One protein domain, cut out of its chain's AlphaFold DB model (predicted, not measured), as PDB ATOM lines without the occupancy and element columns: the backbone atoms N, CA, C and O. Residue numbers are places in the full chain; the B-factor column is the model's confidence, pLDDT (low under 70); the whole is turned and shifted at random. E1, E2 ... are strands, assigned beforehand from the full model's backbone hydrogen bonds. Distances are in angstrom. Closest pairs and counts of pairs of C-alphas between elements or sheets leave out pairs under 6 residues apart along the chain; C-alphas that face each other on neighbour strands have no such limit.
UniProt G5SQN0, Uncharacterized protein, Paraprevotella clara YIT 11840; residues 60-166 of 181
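This is residues 60 to 166 of the 181 residues of an uncharacterized protein of Paraprevotella clara YIT 11840 (UniProt G5SQN0). A small, loosely built sandwich of two twisted three-stranded sheets, E1 E2 E3 and E4 E5 E6, only partly face to face, has a long rod-like outline: at one end the hairpin of E5 and E6 runs on past the other sheet as a two-stranded arm with residues 144 to 148 at its tip, and at the other end lies the stretch of residues 85 to 100, which has no named element. The 107 printed residues hold six named strands and no named helix; the class is all strand. Each sheet is an antiparallel meander, each strand the neighbour of the one before. The whole is loose, with a radius of gyration of the C-alphas of 18.9 A and spans of 68 by 22 by 17 A.

E1, residues 65 to 73, and E2, residues 76 to 84, form a hairpin, with N 69 and O 80 3.0 A apart. E3, residues 101 to 106, is antiparallel to E2, with N 81 and O 104 at 2.9 A. E4, residues 112 to 123, bends by 68 degrees at residue 115; its closest C-alphas to E3 are those of Arg 116 and Val 105, 6.1 A. E5, residues 127 to 143, is the inner strand beside E4, with N 118 and O 131 at 2.9 A. E6, residues 149 to 165, is antiparallel to E5, with N 138 and O 154 at 2.9 A. E1 and E4 are apart.

E1 begins at C-alpha 65 (2.663, 20.237, 32.067). E5 measures 46.8 A and E6 42.5 A, ending at C-alpha 165 (1.768, 18.322, 45.221).

The C-alphas of Asn 94 and Lys 146 are the farthest apart, 68.0 A. The printed part has no cut. The link E2 to E3 is long, 16 residues. Residues 91 to 96 and 125 have pLDDT under 70.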
ATOM      1  N   SER A  60       9.712  31.862  38.456       77.12
ATOM      2  CA  SER A  60      10.313  30.955  37.490       77.12
ATOM      3  C   SER A  60       9.352  30.754  36.336       77.12
ATOM      4  O   SER A  60       8.142  30.616  36.532       77.12
ATOM      5  N   LYS A  61       9.886  30.741  35.117       84.38
ATOM      6  CA  LYS A  61       9.108  30.357  33.946       84.38
ATOM      7  C   LYS A  61       9.078  28.838  33.860       84.38
ATOM      8  O   LYS A  61      10.124  28.191  33.882       84.38
ATOM      9  N   VAL A  62       7.887  28.271  33.760       86.75
ATOM     10  CA  VAL A  62       7.664  26.826  33.679       86.75
ATOM     11  C   VAL A  62       7.178  26.443  32.296       86.75
ATOM     12  O   VAL A  62       6.464  27.208  31.642       86.75
ATOM     13  N   GLU A  63       7.561  25.253  31.847       90.00
ATOM     14  CA  GLU A  63       6.942  24.617  30.688       90.00
ATOM     15  C   GLU A  63       5.527  24.142  31.027       90.00
ATOM     16  O   GLU A  63       5.224  23.823  32.180       90.00
ATOM     17  N   ALA A  64       4.663  24.063  30.011       91.12
ATOM     18  CA  ALA A  64       3.340  23.469  30.174       91.12
ATOM     19  C   ALA A  64       3.467  22.007  30.620       91.12
ATOM     20  O   ALA A  64       4.355  21.278  30.167       91.12
ATOM     21  N   GLY A  65       2.565  21.566  31.489       91.81
ATOM     22  CA  GLY A  65       2.663  20.237  32.067       91.81
ATOM     23  C   GLY A  65       1.387  19.766  32.737       91.81
ATOM     24  O   GLY A  65       0.394  20.483  32.846       91.81
ATOM     25  N   SER A  66       1.428  18.513  33.166       93.19
ATOM     26  CA  SER A  66       0.366  17.880  33.933       93.19
ATOM     27  C   SER A  66       0.956  16.869  34.895       93.19
ATOM     28  O   SER A  66       1.970  16.236  34.588       93.19
ATOM     29  N   TRP A  67       0.285  16.675  36.019       91.12
ATOM     30  CA  TRP A  67       0.668  15.703  37.025       91.12
ATOM     31  C   TRP A  67      -0.559  15.043  37.636       91.12
ATOM     32  O   TRP A  67      -1.639  15.635  37.682       91.12
ATOM     33  N   LYS A  68      -0.369  13.812  38.100       91.81
ATOM     34  CA  LYS A  68      -1.363  13.059  38.848       91.81
ATOM     35  C   LYS A  68      -0.711  12.456  40.076       91.81
ATOM     36  O   LYS A  68       0.372  11.886  39.962       91.81
ATOM     37  N   GLU A  69      -1.377  12.565  41.214       90.56
ATOM     38  CA  GLU A  69      -0.904  12.008  42.476       90.56
ATOM     39  C   GLU A  69      -2.083  11.592  43.348       90.56
ATOM     40  O   GLU A  69      -3.110  12.274  43.394       90.56
ATOM     41  N   ASP A  70      -1.912  10.479  44.051       92.44
ATOM     42  CA  ASP A  70      -2.847  10.046  45.076       92.44
ATOM     43  C   ASP A  70      -2.603  10.849  46.362       92.44
ATOM     44  O   ASP A  70      -1.524  10.827  46.959       92.44
ATOM     45  N   VAL A  71      -3.621  11.595  46.784       91.69
ATOM     46  CA  VAL A  71      -3.607  12.450  47.968       91.69
ATOM     47  C   VAL A  71      -4.346  11.751  49.101       91.69
ATOM     48  O   VAL A  71      -5.550  11.486  49.028       91.69
ATOM     49  N   LYS A  72      -3.626  11.506  50.198       91.94
ATOM     50  CA  LYS A  72      -4.187  10.938  51.427       91.94
ATOM     51  C   LYS A  72      -4.835  12.025  52.270       91.94
ATOM     52  O   LYS A  72      -4.147  12.822  52.902       91.94
ATOM     53  N   CYS A  73      -6.161  12.031  52.307       89.31
ATOM     54  CA  CYS A  73      -6.931  12.846  53.234       89.31
ATOM     55  C   CYS A  73      -7.276  12.027  54.500       89.31
ATOM     56  O   CYS A  73      -7.144  10.802  54.503       89.31
ATOM     57  N   PRO A  74      -7.739  12.657  55.594       92.12
ATOM     58  CA  PRO A  74      -7.995  11.960  56.859       92.12
ATOM     59  C   PRO A  74      -8.941  10.750  56.785       92.12
ATOM     60  O   PRO A  74      -8.870   9.872  57.641       92.12
ATOM     61  N   HIS A  75      -9.833  10.702  55.791       92.12
ATOM     62  CA  HIS A  75     -10.883   9.683  55.688       92.12
ATOM     63  C   HIS A  75     -10.734   8.759  54.475       92.12
ATOM     64  O   HIS A  75     -11.609   7.930  54.249       92.12
ATOM     65  N   GLY A  76      -9.662   8.894  53.695       90.81
ATOM     66  CA  GLY A  76      -9.441   8.076  52.509       90.81
ATOM     67  C   GLY A  76      -8.432   8.690  51.552       90.81
ATOM     68  O   GLY A  76      -7.726   9.647  51.874       90.81
ATOM     69  N   GLU A  77      -8.376   8.142  50.351       92.56
ATOM     70  CA  GLU A  77      -7.432   8.546  49.314       92.56
ATOM     71  C   GLU A  77      -8.191   9.008  48.069       92.56
ATOM     72  O   GLU A  77      -9.251   8.470  47.721       92.56
ATOM     73  N   VAL A  78      -7.684  10.060  47.432       93.94
ATOM     74  CA  VAL A  78      -8.255  10.621  46.206       93.94
ATOM     75  C   VAL A  78      -7.155  10.845  45.179       93.94
ATOM     76  O   VAL A  78      -6.079  11.316  45.528       93.94
ATOM     77  N   GLU A  79      -7.430  10.560  43.910       95.00
ATOM     78  CA  GLU A  79      -6.522  10.911  42.819       95.00
ATOM     79  C   GLU A  79      -6.748  12.385  42.471       95.00
ATOM     80  O   GLU A  79      -7.839  12.784  42.041       95.00
ATOM     81  N   VAL A  80      -5.710  13.198  42.630       94.62
ATOM     82  CA  VAL A  80      -5.691  14.585  42.173       94.62
ATOM     83  C   VAL A  80      -4.939  14.653  40.854       94.62
ATOM     84  O   VAL A  80      -3.788  14.242  40.748       94.62
ATOM     85  N   SER A  81      -5.597  15.200  39.835       94.50
ATOM     86  CA  SER A  81      -5.002  15.492  38.533       94.50
ATOM     87  C   SER A  81      -4.933  17.000  38.339       94.50
ATOM     88  O   SER A  81      -5.960  17.671  38.409       94.50
ATOM     89  N   VAL A  82      -3.750  17.532  38.049       93.75
ATOM     90  CA  VAL A  82      -3.536  18.957  37.768       93.75
ATOM     91  C   VAL A  82      -2.852  19.148  36.422       93.75
ATOM     92  O   VAL A  82      -2.070  18.308  35.974       93.75
ATOM     93  N   SER A  83      -3.133  20.268  35.768       93.31
ATOM     94  CA  SER A  83      -2.445  20.697  34.554       93.31
ATOM     95  C   SER A  83      -2.239  22.201  34.551       93.31
ATOM     96  O   SER A  83      -3.042  22.944  35.119       93.31
ATOM     97  N   TRP A  84      -1.158  22.641  33.920       92.56
ATOM     98  CA  TRP A  84      -0.791  24.045  33.861       92.56
ATOM     99  C   TRP A  84      -0.269  24.447  32.486       92.56
ATOM    100  O   TRP A  84       0.325  23.652  31.749       92.56
ATOM    101  N   THR A  85      -0.492  25.711  32.140       92.25
ATOM    102  CA  THR A  85       0.064  26.314  30.926       92.25
ATOM    103  C   THR A  85       1.526  26.704  31.128       92.25
ATOM    104  O   THR A  85       2.005  26.855  32.251       92.25
ATOM    105  N   ARG A  86       2.252  26.908  30.024       89.81
ATOM    106  CA  ARG A  86       3.566  27.559  30.067       89.81
ATOM    107  C   ARG A  86       3.388  28.995  30.569       89.81
ATOM    108  O   ARG A  86       2.486  29.683  30.096       89.81
ATOM    109  N   GLY A  87       4.254  29.455  31.467       88.06
ATOM    110  CA  GLY A  87       4.182  30.814  32.010       88.06
ATOM    111  C   GLY A  87       4.987  30.988  33.293       88.06
ATOM    112  O   GLY A  87       5.764  30.112  33.655       88.06
ATOM    113  N   TYR A  88       4.821  32.121  33.967       84.75
ATOM    114  CA  TYR A  88       5.467  32.416  35.247       84.75
ATOM    115  C   TYR A  88       4.631  31.935  36.440       84.75
ATOM    116  O   TYR A  88       3.405  32.047  36.416       84.75
ATOM    117  N   THR A  89       5.302  31.439  37.485       80.62
ATOM    118  CA  THR A  89       4.678  30.934  38.726       80.62
ATOM    119  C   THR A  89       4.369  32.019  39.765       80.62
ATOM    120  O   THR A  89       3.738  31.731  40.772       80.62
ATOM    121  N   SER A  90       4.819  33.264  39.567       73.50
ATOM    122  CA  SER A  90       4.629  34.365  40.523       73.50
ATOM    123  C   SER A  90       4.395  35.705  39.819       73.50
ATOM    124  O   SER A  90       4.895  35.951  38.721       73.50
ATOM    125  N   GLY A  91       3.611  36.574  40.459       54.59
ATOM    126  CA  GLY A  91       3.020  37.792  39.893       54.59
ATOM    127  C   GLY A  91       3.948  39.002  39.749       54.59
ATOM    128  O   GLY A  91       3.466  40.130  39.719       54.59
ATOM    129  N   VAL A  92       5.269  38.814  39.678       56.50
ATOM    130  CA  VAL A  92       6.196  39.932  39.400       56.50
ATOM    131  C   VAL A  92       6.158  40.335  37.911       56.50
ATOM    132  O   VAL A  92       6.549  41.447  37.561       56.50
ATOM    133  N   HIS A  93       5.631  39.475  37.030       53.66
ATOM    134  CA  HIS A  93       5.459  39.747  35.597       53.66
ATOM    135  C   HIS A  93       4.010  40.112  35.250       53.66
ATOM    136  O   HIS A  93       3.081  39.785  35.983       53.66
ATOM    137  N   ASN A  94       3.812  40.778  34.106       58.16
ATOM    138  CA  ASN A  94       2.484  41.101  33.581       58.16
ATOM    139  C   ASN A  94       1.578  39.855  33.573       58.16
ATOM    140  O   ASN A  94       1.983  38.805  33.074       58.16
ATOM    141  N   ASN A  95       0.336  39.993  34.054       61.84
ATOM    142  CA  ASN A  95      -0.633  38.891  34.188       61.84
ATOM    143  C   ASN A  95      -0.850  38.063  32.903       61.84
ATOM    144  O   ASN A  95      -1.323  36.934  32.989       61.84
ATOM    145  N   SER A  96      -0.523  38.598  31.720       64.62
ATOM    146  CA  SER A  96      -0.650  37.898  30.432       64.62
ATOM    147  C   SER A  96       0.240  36.663  30.301       64.62
ATOM    148  O   SER A  96      -0.074  35.781  29.507       64.62
ATOM    149  N   ASP A  97       1.325  36.596  31.074       78.69
ATOM    150  CA  ASP A  97       2.354  35.564  30.934       78.69
ATOM    151  C   ASP A  97       2.347  34.587  32.123       78.69
ATOM    152  O   ASP A  97       3.265  33.776  32.272       78.69
ATOM    153  N   MET A  98       1.328  34.659  32.988       84.44
ATOM    154  CA  MET A  98       1.191  33.775  34.144       84.44
ATOM    155  C   MET A  98       0.757  32.369  33.733       84.44
ATOM    156  O   MET A  98      -0.151  32.176  32.921       84.44
ATOM    157  N   ALA A  99       1.392  31.366  34.340       87.38
ATOM    158  CA  ALA A  99       0.975  29.985  34.179       87.38
ATOM    159  C   ALA A  99      -0.358  29.768  34.908       87.38
ATOM    160  O   ALA A  99      -0.450  29.949  36.121       87.38
ATOM    161  N   THR A 100      -1.393  29.371  34.171       89.06
ATOM    162  CA  THR A 100      -2.710  29.067  34.740       89.06
ATOM    163  C   THR A 100      -2.753  27.609  35.164       89.06
ATOM    164  O   THR A 100      -2.384  26.745  34.370       89.06
ATOM    165  N   ILE A 101      -3.231  27.337  36.380       90.06
ATOM    166  CA  ILE A 101      -3.419  25.983  36.906       90.06
ATOM    167  C   ILE A 101      -4.896  25.595  36.794       90.06
ATOM    168  O   ILE A 101      -5.798  26.388  37.056       90.06
ATOM    169  N   SER A 102      -5.143  24.347  36.420       92.88
ATOM    170  CA  SER A 102      -6.453  23.709  36.488       92.88
ATOM    171  C   SER A 102      -6.309  22.315  37.081       92.88
ATOM    172  O   SER A 102      -5.246  21.697  36.986       92.88
ATOM    173  N   GLY A 103      -7.372  21.801  37.689       94.00
ATOM    174  CA  GLY A 103      -7.333  20.474  38.273       94.00
ATOM    175  C   GLY A 103      -8.696  19.825  38.400       94.00
ATOM    176  O   GLY A 103      -9.743  20.466  38.317       94.00
ATOM    177  N   SER A 104      -8.652  18.518  38.588       94.75
ATOM    178  CA  SER A 104      -9.797  17.655  38.814       94.75
ATOM    179  C   SER A 104      -9.441  16.620  39.865       94.75
ATOM    180  O   SER A 104      -8.284  16.211  39.974       94.75
ATOM    181  N   VAL A 105     -10.447  16.155  40.590       95.94
ATOM    182  CA  VAL A 105     -10.293  15.100  41.586       95.94
ATOM    183  C   VAL A 105     -11.223  13.949  41.281       95.94
ATOM    184  O   VAL A 105     -12.349  14.138  40.813       95.94
ATOM    185  N   TYR A 106     -10.739  12.756  41.582       93.56
ATOM    186  CA  TYR A 106     -11.497  11.529  41.516       93.56
ATOM    187  C   TYR A 106     -11.294  10.733  42.806       93.56
ATOM    188  O   TYR A 106     -10.195  10.679  43.348       93.56
ATOM    189  N   SER A 107     -12.356  10.098  43.299       91.69
ATOM    190  CA  SER A 107     -12.245   9.092  44.353       91.69
ATOM    191  C   SER A 107     -12.856   7.791  43.857       91.69
ATOM    192  O   SER A 107     -13.976   7.780  43.346       91.69
ATOM    193  N   SER A 108     -12.101   6.705  43.997       83.12
ATOM    194  CA  SER A 108     -12.586   5.336  43.817       83.12
ATOM    195  C   SER A 108     -13.131   4.738  45.119       83.12
ATOM    196  O   SER A 108     -13.679   3.634  45.095       83.12
ATOM    197  N   ASP A 109     -12.981   5.443  46.244       79.25
ATOM    198  CA  ASP A 109     -13.402   4.979  47.558       79.25
ATOM    199  C   ASP A 109     -14.920   5.158  47.742       79.25
ATOM    200  O   ASP A 109     -15.552   6.081  47.234       79.25
ATOM    201  N   THR A 110     -15.525   4.247  48.499       82.81
ATOM    202  CA  THR A 110     -16.920   4.361  48.949       82.81
ATOM    203  C   THR A 110     -17.066   5.229  50.201       82.81
ATOM    204  O   THR A 110     -18.190   5.597  50.559       82.81
ATOM    205  N   ILE A 111     -15.950   5.529  50.877       91.75
ATOM    206  CA  ILE A 111     -15.896   6.357  52.082       91.75
ATOM    207  C   ILE A 111     -15.879   7.836  51.712       91.75
ATOM    208  O   ILE A 111     -16.740   8.569  52.195       91.75
ATOM    209  N   VAL A 112     -14.947   8.272  50.861       93.69
ATOM    210  CA  VAL A 112     -14.837   9.666  50.408       93.69
ATOM    211  C   VAL A 112     -15.727   9.877  49.190       93.69
ATOM    212  O   VAL A 112     -15.537   9.255  48.152       93.69
ATOM    213  N   ILE A 113     -16.707  10.771  49.300       94.44
ATOM    214  CA  ILE A 113     -17.684  11.024  48.239       94.44
ATOM    215  C   ILE A 113     -17.750  12.514  47.901       94.44
ATOM    216  O   ILE A 113     -17.434  13.379  48.715       94.44
ATOM    217  N   ASN A 114     -18.177  12.811  46.672       94.25
ATOM    218  CA  ASN A 114     -18.292  14.171  46.135       94.25
ATOM    219  C   ASN A 114     -17.027  15.047  46.295       94.25
ATOM    220  O   ASN A 114     -17.170  16.217  46.662       94.25
ATOM    221  N   PRO A 115     -15.805  14.540  46.035       95.69
ATOM    222  CA  PRO A 115     -14.614  15.362  46.171       95.69
ATOM    223  C   PRO A 115     -14.622  16.504  45.146       95.69
ATOM    224  O   PRO A 115     -15.064  16.347  44.004       95.69
ATOM    225  N   ARG A 116     -14.126  17.669  45.559       95.56
ATOM    226  CA  ARG A 116     -13.967  18.876  44.738       95.56
ATOM    227  C   ARG A 116     -12.655  19.547  45.100       95.56
ATOM    228  O   ARG A 116     -12.281  19.545  46.267       95.56
ATOM    229  N   ILE A 117     -11.998  20.151  44.119       94.88
ATOM    230  CA  ILE A 117     -10.812  20.974  44.355       94.88
ATOM    231  C   ILE A 117     -11.183  22.441  44.158       94.88
ATOM    232  O   ILE A 117     -11.882  22.780  43.200       94.88
ATOM    233  N   SER A 118     -10.689  23.292  45.048       91.81
ATOM    234  CA  SER A 118     -10.667  24.744  44.908       91.81
ATOM    235  C   SER A 118      -9.274  25.287  45.216       91.81
ATOM    236  O   SER A 118      -8.381  24.548  45.633       91.81
ATOM    237  N   ASP A 119      -9.099  26.587  44.969       90.75
ATOM    238  CA  ASP A 119      -7.939  27.357  45.432       90.75
ATOM    239  C   ASP A 119      -6.589  26.777  44.982       90.75
ATOM    240  O   ASP A 119      -5.612  26.797  45.723       90.75
ATOM    241  N   LEU A 120      -6.547  26.238  43.757       90.31
ATOM    242  CA  LEU A 120      -5.307  25.781  43.138       90.31
ATOM    243  C   LEU A 120      -4.399  26.970  42.849       90.31
ATOM    244  O   LEU A 120      -4.785  27.860  42.088       90.31
ATOM    245  N   ASP A 121      -3.187  26.938  43.394       87.62
ATOM    246  CA  ASP A 121      -2.204  27.998  43.191       87.62
ATOM    247  C   ASP A 121      -0.761  27.475  43.232       87.62
ATOM    248  O   ASP A 121      -0.477  26.355  43.675       87.62
ATOM    249  N   TRP A 122       0.156  28.304  42.743       84.75
ATOM    250  CA  TRP A 122       1.590  28.097  42.854       84.75
ATOM    251  C   TRP A 122       2.055  28.409  44.274       84.75
ATOM    252  O   TRP A 122       1.911  29.521  44.777       84.75
ATOM    253  N   GLU A 123       2.697  27.438  44.908       79.88
ATOM    254  CA  GLU A 123       3.314  27.620  46.214       79.88
ATOM    255  C   GLU A 123       4.834  27.700  46.063       79.88
ATOM    256  O   GLU A 123       5.556  26.705  45.950       79.88
ATOM    257  N   GLY A 124       5.332  28.934  46.017       71.44
ATOM    258  CA  GLY A 124       6.723  29.197  45.660       71.44
ATOM    259  C   GLY A 124       7.009  28.833  44.200       71.44
ATOM    260  O   GLY A 124       6.144  28.928  43.334       71.44
ATOM    261  N   ALA A 125       8.248  28.439  43.903       67.06
ATOM    262  CA  ALA A 125       8.644  28.097  42.535       67.06
ATOM    263  C   ALA A 125       8.419  26.615  42.179       67.06
ATOM    264  O   ALA A 125       8.477  26.271  41.004       67.06
ATOM    265  N   TYR A 126       8.182  25.741  43.165       72.81
ATOM    266  CA  TYR A 126       8.345  24.287  43.000       72.81
ATOM    267  C   TYR A 126       7.123  23.451  43.395       72.81
ATOM    268  O   TYR A 126       7.177  22.224  43.286       72.81
ATOM    269  N   HIS A 127       6.033  24.071  43.846       80.94
ATOM    270  CA  HIS A 127       4.877  23.341  44.358       80.94
ATOM    271  C   HIS A 127       3.567  23.887  43.804       80.94
ATOM    272  O   HIS A 127       3.459  25.058  43.440       80.94
ATOM    273  N   ILE A 128       2.572  23.004  43.757       87.06
ATOM    274  CA  ILE A 128       1.177  23.361  43.515       87.06
ATOM    275  C   ILE A 128       0.400  22.967  44.766       87.06
ATOM    276  O   ILE A 128       0.426  21.800  45.170       87.06
ATOM    277  N   GLY A 129      -0.260  23.947  45.370       90.25
ATOM    278  CA  GLY A 129      -1.153  23.760  46.506       90.25
ATOM    279  C   GLY A 129      -2.613  23.825  46.086       90.25
ATOM    280  O   GLY A 129      -2.936  24.310  45.000       90.25
ATOM    281  N   GLY A 130      -3.499  23.332  46.946       91.81
ATOM    282  CA  GLY A 130      -4.938  23.490  46.771       91.81
ATOM    283  C   GLY A 130      -5.750  23.022  47.972       91.81
ATOM    284  O   GLY A 130      -5.238  22.392  48.901       91.81
ATOM    285  N   GLU A 131      -7.049  23.310  47.933       95.38
ATOM    286  CA  GLU A 131      -8.015  22.842  48.922       95.38
ATOM    287  C   GLU A 131      -8.892  21.736  48.323       95.38
ATOM    288  O   GLU A 131      -9.545  21.903  47.294       95.38
ATOM    289  N   LEU A 132      -8.927  20.583  48.985       95.25
ATOM    290  CA  LEU A 132      -9.867  19.504  48.720       95.25
ATOM    291  C   LEU A 132     -11.075  19.656  49.646       95.25
ATOM    292  O   LEU A 132     -10.942  19.539  50.864       95.25
ATOM    293  N   THR A 133     -12.263  19.831  49.072       96.25
ATOM    294  CA  THR A 133     -13.539  19.715  49.788       96.25
ATOM    295  C   THR A 133     -14.191  18.369  49.482       96.25
ATOM    296  O   THR A 133     -14.279  17.981  48.320       96.25
ATOM    297  N   TYR A 134     -14.665  17.651  50.498       95.56
ATOM    298  CA  TYR A 134     -15.275  16.329  50.334       95.56
ATOM    299  C   TYR A 134     -16.291  16.002  51.435       95.56
ATOM    300  O   TYR A 134     -16.248  16.536  52.548       95.56
ATOM    301  N   ASP A 135     -17.185  15.065  51.138       96.06
ATOM    302  CA  ASP A 135     -18.040  14.428  52.133       96.06
ATOM    303  C   ASP A 135     -17.466  13.046  52.465       96.06
ATOM    304  O   ASP A 135     -16.796  12.430  51.632       96.06
ATOM    305  N   TYR A 136     -17.736  12.521  53.659       95.88
ATOM    306  CA  TYR A 136     -17.351  11.147  53.981       95.88
ATOM    307  C   TYR A 136     -18.439  10.357  54.697       95.88
ATOM    308  O   TYR A 136     -19.290  10.893  55.412       95.88
ATOM    309  N   VAL A 137     -18.394   9.044  54.495       95.19
ATOM    310  CA  VAL A 137     -19.286   8.065  55.111       95.19
ATOM    311  C   VAL A 137     -18.606   7.423  56.312       95.19
ATOM    312  O   VAL A 137     -17.486   6.935  56.214       95.19
ATOM    313  N   LYS A 138     -19.320   7.317  57.434       94.81
ATOM    314  CA  LYS A 138     -18.872   6.542  58.594       94.81
ATOM    315  C   LYS A 138     -19.976   5.613  59.078       94.81
ATOM    316  O   LYS A 138     -21.139   6.008  59.156       94.81
ATOM    317  N   TRP A 139     -19.607   4.384  59.417       92.94
ATOM    318  CA  TRP A 139     -20.503   3.423  60.052       92.94
ATOM    319  C   TRP A 139     -20.280   3.433  61.558       92.94
ATOM    320  O   TRP A 139     -19.166   3.199  62.025       92.94
ATOM    321  N   GLU A 140     -21.332   3.707  62.322       94.19
ATOM    322  CA  GLU A 140     -21.242   3.874  63.771       94.19
ATOM    323  C   GLU A 140     -22.345   3.101  64.487       94.19
ATOM    324  O   GLU A 140     -23.454   2.942  63.977       94.19
ATOM    325  N   TYR A 141     -22.038   2.617  65.691       94.56
ATOM    326  CA  TYR A 141     -23.045   2.030  66.565       94.56
ATOM    327  C   TYR A 141     -23.751   3.129  67.353       94.56
ATOM    328  O   TYR A 141     -23.128   3.811  68.164       94.56
ATOM    329  N   VAL A 142     -25.060   3.251  67.158       92.88
ATOM    330  CA  VAL A 142     -25.921   4.182  67.892       92.88
ATOM    331  C   VAL A 142     -26.843   3.387  68.808       92.88
ATOM    332  O   VAL A 142     -27.385   2.349  68.420       92.88
ATOM    333  N   THR A 143     -27.003   3.862  70.041       95.56
ATOM    334  CA  THR A 143     -27.923   3.272  71.016       95.56
ATOM    335  C   THR A 143     -29.279   3.954  70.896       95.56
ATOM    336  O   THR A 143     -29.368   5.176  71.007       95.56
ATOM    337  N   ASP A 144     -30.337   3.180  70.661       90.50
ATOM    338  CA  ASP A 144     -31.695   3.719  70.636       90.50
ATOM    339  C   ASP A 144     -32.204   4.064  72.048       90.50
ATOM    340  O   ASP A 144     -31.599   3.729  73.066       90.50
ATOM    341  N   TRP A 145     -33.359   4.724  72.123       91.06
ATOM    342  CA  TRP A 145     -33.984   5.106  73.394       91.06
ATOM    343  C   TRP A 145     -34.354   3.913  74.297       91.06
ATOM    344  O   TRP A 145     -34.644   4.109  75.473       91.06
ATOM    345  N   LYS A 146     -34.352   2.684  73.762       94.62
ATOM    346  CA  LYS A 146     -34.588   1.438  74.504       94.62
ATOM    347  C   LYS A 146     -33.285   0.761  74.947       94.62
ATOM    348  O   LYS A 146     -33.347  -0.308  75.545       94.62
ATOM    349  N   GLY A 147     -32.121   1.343  74.653       93.12
ATOM    350  CA  GLY A 147     -30.815   0.779  74.993       93.12
ATOM    351  C   GLY A 147     -30.249  -0.213  73.970       93.12
ATOM    352  O   GLY A 147     -29.201  -0.803  74.228       93.12
ATOM    353  N   ASN A 148     -30.885  -0.412  72.808       95.25
ATOM    354  CA  ASN A 148     -30.377  -1.342  71.793       95.25
ATOM    355  C   ASN A 148     -29.343  -0.662  70.895       95.25
ATOM    356  O   ASN A 148     -29.609   0.403  70.336       95.25
ATOM    357  N   LYS A 149     -28.192  -1.311  70.685       95.81
ATOM    358  CA  LYS A 149     -27.172  -0.855  69.730       95.81
ATOM    359  C   LYS A 149     -27.549  -1.252  68.304       95.81
ATOM    360  O   LYS A 149     -27.865  -2.413  68.049       95.81
ATOM    361  N   LYS A 150     -27.464  -0.310  67.366       94.44
ATOM    362  CA  LYS A 150     -27.666  -0.540  65.930       94.44
ATOM    363  C   LYS A 150     -26.543   0.103  65.134       94.44
ATOM    364  O   LYS A 150     -26.097   1.190  65.483       94.44
ATOM    365  N   LEU A 151     -26.107  -0.567  64.072       95.38
ATOM    366  CA  LEU A 151     -25.159   0.007  63.127       95.38
ATOM    367  C   LEU A 151     -25.901   0.972  62.192       95.38
ATOM    368  O   LEU A 151     -26.915   0.602  61.599       95.38
ATOM    369  N   GLN A 152     -25.397   2.193  62.065       94.69
ATOM    370  CA  GLN A 152     -25.979   3.253  61.251       94.69
ATOM    371  C   GLN A 152     -24.921   3.843  60.314       94.69
ATOM    372  O   GLN A 152     -23.769   4.023  60.706       94.69
ATOM    373  N   LYS A 153     -25.327   4.151  59.076       94.62
ATOM    374  CA  LYS A 153     -24.529   4.918  58.115       94.62
ATOM    375  C   LYS A 153     -24.760   6.407  58.348       94.62
ATOM    376  O   LYS A 153     -25.882   6.877  58.168       94.62
ATOM    377  N   ASN A 154     -23.701   7.130  58.678       94.06
ATOM    378  CA  ASN A 154     -23.697   8.580  58.813       94.06
ATOM    379  C   ASN A 154     -22.876   9.201  57.679       94.06
ATOM    380  O   ASN A 154     -21.889   8.619  57.229       94.06
ATOM    381  N   VAL A 155     -23.312  10.368  57.206       95.75
ATOM    382  CA  VAL A 155     -22.606  11.158  56.190       95.75
ATOM    383  C   VAL A 155     -22.237  12.496  56.810       95.75
ATOM    384  O   VAL A 155     -23.085  13.156  57.411       95.75
ATOM    385  N   TYR A 156     -20.975  12.869  56.660       95.50
ATOM    386  CA  TYR A 156     -20.403  14.104  57.169       95.50
ATOM    387  C   TYR A 156     -20.035  14.982  55.986       95.50
ATOM    388  O   TYR A 156     -19.311  14.540  55.095       95.50
ATOM    389  N   TYR A 157     -20.545  16.209  55.983       96.25
ATOM    390  CA  TYR A 157     -20.525  17.075  54.809       96.25
ATOM    391  C   TYR A 157     -19.479  18.183  54.912       96.25
ATOM    392  O   TYR A 157     -19.222  18.684  56.006       96.25
ATOM    393  N   ASN A 158     -18.981  18.630  53.756       93.50
ATOM    394  CA  ASN A 158     -18.139  19.826  53.605       93.50
ATOM    395  C   ASN A 158     -16.838  19.795  54.427       93.50
ATOM    396  O   ASN A 158     -16.440  20.794  55.030       93.50
ATOM    397  N   ASN A 159     -16.170  18.647  54.457       95.25
ATOM    398  CA  ASN A 159     -14.852  18.527  55.067       95.25
ATOM    399  C   ASN A 159     -13.805  19.114  54.134       95.25
ATOM    400  O   ASN A 159     -13.931  19.004  52.917       95.25
ATOM    401  N   LYS A 160     -12.764  19.706  54.714       95.31
ATOM    402  CA  LYS A 160     -11.688  20.366  53.979       95.31
ATOM    403  C   LYS A 160     -10.348  19.732  54.303       95.31
ATOM    404  O   LYS A 160     -10.100  19.339  55.444       95.31
ATOM    405  N   TYR A 161      -9.486  19.647  53.303       94.56
ATOM    406  CA  TYR A 161      -8.117  19.184  53.443       94.56
ATOM    407  C   TYR A 161      -7.215  19.966  52.492       94.56
ATOM    408  O   TYR A 161      -7.477  20.016  51.295       94.56
ATOM    409  N   VAL A 162      -6.161  20.576  53.026       94.25
ATOM    410  CA  VAL A 162      -5.154  21.266  52.213       94.25
ATOM    411  C   VAL A 162      -4.129  20.240  51.759       94.25
ATOM    412  O   VAL A 162      -3.620  19.473  52.578       94.25
ATOM    413  N   PHE A 163      -3.840  20.224  50.462       90.25
ATOM    414  CA  PHE A 163      -2.852  19.328  49.877       90.25
ATOM    415  C   PHE A 163      -1.761  20.113  49.157       90.25
ATOM    416  O   PHE A 163      -1.986  21.212  48.654       90.25
ATOM    417  N   HIS A 164      -0.586  19.494  49.079       90.19
ATOM    418  CA  HIS A 164       0.585  20.036  48.406       90.19
ATOM    419  C   HIS A 164       1.153  18.958  47.495       90.19
ATOM    420  O   HIS A 164       1.536  17.885  47.967       90.19
ATOM    421  N   LEU A 165       1.207  19.240  46.199       85.25
ATOM    422  CA  LEU A 165       1.768  18.322  45.221       85.25
ATOM    423  C   LEU A 165       3.234  18.670  44.979       85.25
ATOM    424  O   LEU A 165       3.590  19.800  44.627       85.25
ATOM    425  N   SER A 166       4.103  17.684  45.183       71.75
ATOM    426  CA  SER A 166       5.538  17.808  44.916       71.75
ATOM    427  C   SER A 166       5.826  17.331  43.494       71.75
ATOM    428  O   SER A 166       6.399  16.266  43.280       71.75
TER     429      SER A 166